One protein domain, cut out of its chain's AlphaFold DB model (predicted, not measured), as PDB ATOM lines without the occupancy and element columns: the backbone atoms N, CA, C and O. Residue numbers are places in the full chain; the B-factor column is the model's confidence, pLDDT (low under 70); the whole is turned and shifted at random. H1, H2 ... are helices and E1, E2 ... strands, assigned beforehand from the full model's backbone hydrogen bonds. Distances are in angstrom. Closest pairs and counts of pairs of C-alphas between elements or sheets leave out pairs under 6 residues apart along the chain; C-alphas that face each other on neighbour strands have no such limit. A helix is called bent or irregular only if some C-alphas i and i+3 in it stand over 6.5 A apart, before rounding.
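What this domain is: This is residues 10 to 54 of the 55 residues of an uncharacterized protein of Rhizophagus irregularis (UniProt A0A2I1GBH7). A single helix, H1, and a small two-stranded hairpin, E1 and E2, form two separate ends of an open model, joined by one long strandless stretch of chain. After H1 this stretch makes a loop, of which residues 21 to 26 stick out, then folds back and crosses over to the hairpin. The printed part has 45 residues, with one named helix and two named strands in the order H1, E1, E2, and the strands make an antiparallel sheet of order E1 - E2. The class is mixed, helices and strands, with only 19 of the 45 residues in named elements. The whole is only just loose, close to extended, with a radius of gyration of the C-alphas of 13.8 A and spans of 33 by 26 by 23 A.

How they stand to each other: H1, residues 10 to 19, comes first, and every O i to N i+4 pair inside it is within hydrogen-bond range. A long link of 21 residues, 20 to 40, leads from H1 to E1, residues 41 to 45. A tight link of 4 residues then leads to E2, residues 50 to 53. E1 and E2 are a hairpin of antiparallel neighbour strands, with 151 degrees between their directions. C-alphas 45 and 50, which face each other, are 4.3 A apart, and C-alphas 41 and 53, which also face each other, are 5.2 A apart. Within hydrogen-bond range across the pair are, for instance, N 41 and O 53 at 2.8 A and N 51 and O 44 at 2.8 A. H1 and E2 are apart, with no C-alpha of the one within 8 A of the other.

Where its parts are: H1 begins at C-alpha 10, at (-6.636, -0.568, 23.215), and ends at C-alpha 19, at (-2.330, 13.054, 26.007), 14.6 A from first to last C-alpha. H1 is not bent. E1 runs from Glu 41, with its C-alpha at (20.877, -3.770, 21.729), to Lys 45 and is 12.2 A long from first to last C-alpha. E2 runs from Thr 50 to Lys 53, whose C-alpha is at (18.543, 0.309, 23.869), and is 10.4 A long.

The domain as a whole: The two C-alphas farthest apart are those of Thr 23 and Tyr 42, at 33.7 A. The first and last printed C-alphas, those of Ile 10 and Ala 54, are 24.7 A apart. The printed part has no cut. The link from H1 to E1 is long, and its residues 21 to 26 stand free. The mean pLDDT of the printed part is 90.7, and no printed residue is under 70.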
ATOM      1  N   ILE A  10      -6.835  -0.777  21.777       79.94
ATOM      2  CA  ILE A  10      -6.636  -0.568  23.215       79.94
ATOM      3  C   ILE A  10      -5.500   0.434  23.478       79.94
ATOM      4  O   ILE A  10      -5.682   1.368  24.258       79.94
ATOM      5  N   MET A  11      -4.362   0.287  22.789       82.44
ATOM      6  CA  MET A  11      -3.192   1.154  22.992       82.44
ATOM      7  C   MET A  11      -3.489   2.579  22.545       82.44
ATOM      8  O   MET A  11      -3.217   3.527  23.275       82.44
ATOM      9  N   HIS A  12      -4.138   2.734  21.389       82.75
ATOM     10  CA  HIS A  12      -4.494   4.047  20.865       82.75
ATOM     11  C   HIS A  12      -5.394   4.839  21.828       82.75
ATOM     12  O   HIS A  12      -5.113   5.998  22.127       82.75
ATOM     13  N   LYS A  13      -6.440   4.200  22.374       88.44
ATOM     14  CA  LYS A  13      -7.348   4.842  23.340       88.44
ATOM     15  C   LYS A  13      -6.624   5.238  24.631       88.44
ATOM     16  O   LYS A  13      -6.928   6.282  25.206       88.44
ATOM     17  N   PHE A  14      -5.681   4.415  25.091       89.00
ATOM     18  CA  PHE A  14      -4.883   4.706  26.280       89.00
ATOM     19  C   PHE A  14      -3.955   5.912  26.073       89.00
ATOM     20  O   PHE A  14      -3.964   6.838  26.887       89.00
ATOM     21  N   ILE A  15      -3.216   5.931  24.961       89.88
ATOM     22  CA  ILE A  15      -2.320   7.036  24.598       89.88
ATOM     23  C   ILE A  15      -3.120   8.338  24.491       89.88
ATOM     24  O   ILE A  15      -2.800   9.305  25.176       89.88
ATOM     25  N   GLN A  16      -4.225   8.336  23.738       89.25
ATOM     26  CA  GLN A  16      -5.070   9.520  23.566       89.25
ATOM     27  C   GLN A  16      -5.612  10.042  24.904       89.25
ATOM     28  O   GLN A  16      -5.581  11.242  25.163       89.25
ATOM     29  N   LYS A  17      -6.073   9.152  25.793       91.50
ATOM     30  CA  LYS A  17      -6.555   9.541  27.127       91.50
ATOM     31  C   LYS A  17      -5.456  10.188  27.974       91.50
ATOM     32  O   LYS A  17      -5.761  11.075  28.766       91.50
ATOM     33  N   THR A  18      -4.215   9.732  27.834       91.69
ATOM     34  CA  THR A  18      -3.065  10.281  28.567       91.69
ATOM     35  C   THR A  18      -2.677  11.648  28.009       91.69
ATOM     36  O   THR A  18      -2.555  12.598  28.771       91.69
ATOM     37  N   GLN A  19      -2.612  11.784  26.684       92.19
ATOM     38  CA  GLN A  19      -2.330  13.054  26.007       92.19
ATOM     39  C   GLN A  19      -3.385  14.130  26.298       92.19
ATOM     40  O   GLN A  19      -3.031  15.274  26.544       92.19
ATOM     41  N   LEU A  20      -4.676  13.770  26.350       93.69
ATOM     42  CA  LEU A  20      -5.758  14.699  26.717       93.69
ATOM     43  C   LEU A  20      -5.661  15.215  28.161       93.69
ATOM     44  O   LEU A  20      -6.273  16.229  28.487       93.69
ATOM     45  N   LYS A  21      -4.953  14.494  29.035       94.69
ATOM     46  CA  LYS A  21      -4.739  14.875  30.436       94.69
ATOM     47  C   LYS A  21      -3.422  15.611  30.665       94.69
ATOM     48  O   LYS A  21      -3.231  16.122  31.764       94.69
ATOM     49  N   ALA A  22      -2.528  15.628  29.681       94.94
ATOM     50  CA  ALA A  22      -1.246  16.300  29.793       94.94
ATOM     51  C   ALA A  22      -1.467  17.813  29.908       94.94
ATOM     52  O   ALA A  22      -2.182  18.419  29.111       94.94
ATOM     53  N   THR A  23      -0.849  18.413  30.916       96.56
ATOM     54  CA  THR A  23      -0.842  19.858  31.161       96.56
ATOM     55  C   THR A  23       0.437  20.508  30.641       96.56
ATOM     56  O   THR A  23       0.421  21.669  30.239       96.56
ATOM     57  N   TYR A  24       1.522  19.733  30.567       94.62
ATOM     58  CA  TYR A  24       2.807  20.145  30.016       94.62
ATOM     59  C   TYR A  24       3.235  19.244  28.857       94.62
ATOM     60  O   TYR A  24       2.922  18.055  28.811       94.62
ATOM     61  N   HIS A  25       4.029  19.795  27.937       88.12
ATOM     62  CA  HIS A  25       4.563  19.041  26.798       88.12
ATOM     63  C   HIS A  25       5.388  17.816  27.218       88.12
ATOM     64  O   HIS A  25       5.364  16.803  26.530       88.12
ATOM     65  N   SER A  26       6.067  17.878  28.367       90.69
ATOM     66  CA  SER A  26       6.835  16.762  28.932       90.69
ATOM     67  C   SER A  26       5.978  15.586  29.417       90.69
ATOM     68  O   SER A  26       6.518  14.525  29.704       90.69
ATOM     69  N   GLU A  27       4.661  15.765  29.545       90.06
ATOM     70  CA  GLU A  27       3.720  14.732  30.004       90.06
ATOM     71  C   GLU A  27       3.047  13.989  28.839       90.06
ATOM     72  O   GLU A  27       2.311  13.022  29.047       90.06
ATOM     73  N   ILE A  28       3.277  14.439  27.603       89.38
ATOM     74  CA  ILE A  28       2.711  13.828  26.405       89.38
ATOM     75  C   ILE A  28       3.409  12.489  26.167       89.38
ATOM     76  O   ILE A  28       4.587  12.424  25.828       89.38
ATOM     77  N   LEU A  29       2.652  11.403  26.317       88.50
ATOM     78  CA  LEU A  29       3.101  10.073  25.926       88.50
ATOM     79  C   LEU A  29       3.054   9.953  24.397       88.50
ATOM     80  O   LEU A  29       1.985  10.098  23.794       88.50
ATOM     81  N   GLU A  30       4.187   9.642  23.775       83.06
ATOM     82  CA  GLU A  30       4.277   9.369  22.341       83.06
ATOM     83  C   GLU A  30       4.488   7.882  22.071       83.06
ATOM     84  O   GLU A  30       5.226   7.193  22.773       83.06
ATOM     85  N   TRP A  31       3.834   7.388  21.022       85.38
ATOM     86  CA  TRP A  31       4.039   6.035  20.531       85.38
ATOM     87  C   TRP A  31       4.912   6.055  19.284       85.38
ATOM     88  O   TRP A  31       4.614   6.752  18.310       85.38
ATOM     89  N   ILE A  32       5.970   5.252  19.307       83.94
ATOM     90  CA  ILE A  32       6.901   5.079  18.197       83.94
ATOM     91  C   ILE A  32       6.786   3.627  17.737       83.94
ATOM     92  O   ILE A  32       6.935   2.704  18.536       83.94
ATOM     93  N   GLU A  33       6.498   3.427  16.449       85.25
ATOM     94  CA  GLU A  33       6.454   2.089  15.859       85.25
ATOM     95  C   GLU A  33       7.811   1.388  16.002       85.25
ATOM     96  O   GLU A  33       8.863   1.998  15.799       85.25
ATOM     97  N   TYR A  34       7.776   0.094  16.330       84.62
ATOM     98  CA  TYR A  34       8.979  -0.690  16.609       84.62
ATOM     99  C   TYR A  34       9.965  -0.731  15.429       84.62
ATOM    100  O   TYR A  34      11.175  -0.726  15.619       84.62
ATOM    101  N   ASP A  35       9.443  -0.737  14.204       88.44
ATOM    102  CA  ASP A  35      10.223  -0.771  12.964       88.44
ATOM    103  C   ASP A  35      11.037   0.508  12.700       88.44
ATOM    104  O   ASP A  35      11.926   0.509  11.847       88.44
ATOM    105  N   ARG A  36      10.768   1.593  13.436       90.44
ATOM    106  CA  ARG A  36      11.525   2.847  13.341       90.44
ATOM    107  C   ARG A  36      12.842   2.805  14.107       90.44
ATOM    108  O   ARG A  36      13.714   3.621  13.814       90.44
ATOM    109  N   PHE A  37      12.977   1.891  15.062       91.19
ATOM    110  CA  PHE A  37      14.181   1.746  15.867       91.19
ATOM    111  C   PHE A  37      15.282   1.011  15.098       91.19
ATOM    112  O   PHE A  37      15.044   0.013  14.416       91.19
ATOM    113  N   LYS A  38      16.518   1.485  15.239       93.56
ATOM    114  CA  LYS A  38      17.737   0.882  14.694       93.56
ATOM    115  C   LYS A  38      18.705   0.544  15.821       93.56
ATOM    116  O   LYS A  38      18.582   1.042  16.936       93.56
ATOM    117  N   ASN A  39      19.701  -0.289  15.507       94.94
ATOM    118  CA  ASN A  39      20.770  -0.669  16.438       94.94
ATOM    119  C   ASN A  39      20.221  -1.144  17.796       94.94
ATOM    120  O   ASN A  39      20.661  -0.683  18.846       94.94
ATOM    121  N   ILE A  40      19.212  -2.019  17.750       94.69
ATOM    122  CA  ILE A  40      18.547  -2.536  18.946       94.69
ATOM    123  C   ILE A  40      19.522  -3.462  19.676       94.69
ATOM    124  O   ILE A  40      19.894  -4.516  19.163       94.69
ATOM    125  N   GLU A  41      19.926  -3.066  20.876       96.31
ATOM    126  CA  GLU A  41      20.877  -3.770  21.729       96.31
ATOM    127  C   GLU A  41      20.190  -4.172  23.036       96.31
ATOM    128  O   GLU A  41      19.457  -3.389  23.643       96.31
ATOM    129  N   TYR A  42      20.416  -5.403  23.488       95.62
ATOM    130  CA  TYR A  42      19.962  -5.834  24.807       95.62
ATOM    131  C   TYR A  42      20.735  -5.086  25.898       95.62
ATOM    132  O   TYR A  42      21.961  -5.070  25.884       95.62
ATOM    133  N   LEU A  43      20.016  -4.515  26.865       94.88
ATOM    134  CA  LEU A  43      20.626  -3.827  27.998       94.88
ATOM    135  C   LEU A  43      20.639  -4.714  29.244       94.88
ATOM    136  O   LEU A  43      21.689  -4.954  29.832       94.88
ATOM    137  N   THR A  44      19.468  -5.183  29.679       96.38
ATOM    138  CA  THR A  44      19.333  -6.014  30.882       96.38
ATOM    139  C   THR A  44      17.952  -6.663  30.957       96.38
ATOM    140  O   THR A  44      17.036  -6.292  30.223       96.38
ATOM    141  N   LYS A  45      17.770  -7.613  31.872       95.88
ATOM    142  CA  LYS A  45      16.479  -8.209  32.215       95.88
ATOM    143  C   LYS A  45      16.204  -7.952  33.694       95.88
ATOM    144  O   LYS A  45      16.975  -8.375  34.551       95.88
ATOM    145  N   GLY A  46      15.118  -7.240  33.975       88.38
ATOM    146  CA  GLY A  46      14.612  -7.010  35.325       88.38
ATOM    147  C   GLY A  46      13.661  -8.117  35.785       88.38
ATOM    148  O   GLY A  46      13.482  -9.132  35.115       88.38
ATOM    149  N   GLY A  47      13.010  -7.903  36.933       89.12
ATOM    150  CA  GLY A  47      12.068  -8.873  37.505       89.12
ATOM    151  C   GLY A  47      10.830  -9.137  36.640       89.12
ATOM    152  O   GLY A  47      10.326 -10.255  36.632       89.12
ATOM    153  N   PHE A  48      10.373  -8.138  35.882       84.44
ATOM    154  CA  PHE A  48       9.144  -8.229  35.083       84.44
ATOM    155  C   PHE A  48       9.362  -8.048  33.578       84.44
ATOM    156  O   PHE A  48       8.494  -8.422  32.798       84.44
ATOM    157  N   GLU A  49      10.501  -7.491  33.152       93.94
ATOM    158  CA  GLU A  49      10.679  -7.024  31.774       93.94
ATOM    159  C   GLU A  49      12.126  -7.139  31.282       93.94
ATOM    160  O   GLU A  49      13.074  -7.226  32.066       93.94
ATOM    161  N   THR A  50      12.283  -7.111  29.958       95.50
ATOM    162  CA  THR A  50      13.573  -7.052  29.266       95.50
ATOM    163  C   THR A  50      13.764  -5.659  28.680       95.50
ATOM    164  O   THR A  50      12.909  -5.177  27.942       95.50
ATOM    165  N   ILE A  51      14.891  -5.025  28.990       93.81
ATOM    166  CA  ILE A  51      15.221  -3.665  28.570       93.81
ATOM    167  C   ILE A  51      16.173  -3.724  27.376       93.81
ATOM    168  O   ILE A  51      17.197  -4.412  27.417       93.81
ATOM    169  N   TYR A  52      15.848  -2.954  26.341       94.44
ATOM    170  CA  TYR A  52      16.664  -2.767  25.145       94.44
ATOM    171  C   TYR A  52      16.994  -1.286  24.961       94.44
ATOM    172  O   TYR A  52      16.209  -0.412  25.330       94.44
ATOM    173  N   LYS A  53      18.147  -1.009  24.360       93.31
ATOM    174  CA  LYS A  53      18.543   0.309  23.869       93.31
ATOM    175  C   LYS A  53      18.397   0.328  22.351       93.31
ATOM    176  O   LYS A  53      18.760  -0.644  21.700       93.31
ATOM    177  N   ALA A  54      17.896   1.421  21.786       94.50
ATOM    178  CA  ALA A  54      17.816   1.613  20.341       94.50
ATOM    179  C   ALA A  54      17.999   3.091  19.965       94.50
ATOM    180  O   ALA A  54      17.901   3.962  20.834       94.50
TER     181      ALA A  54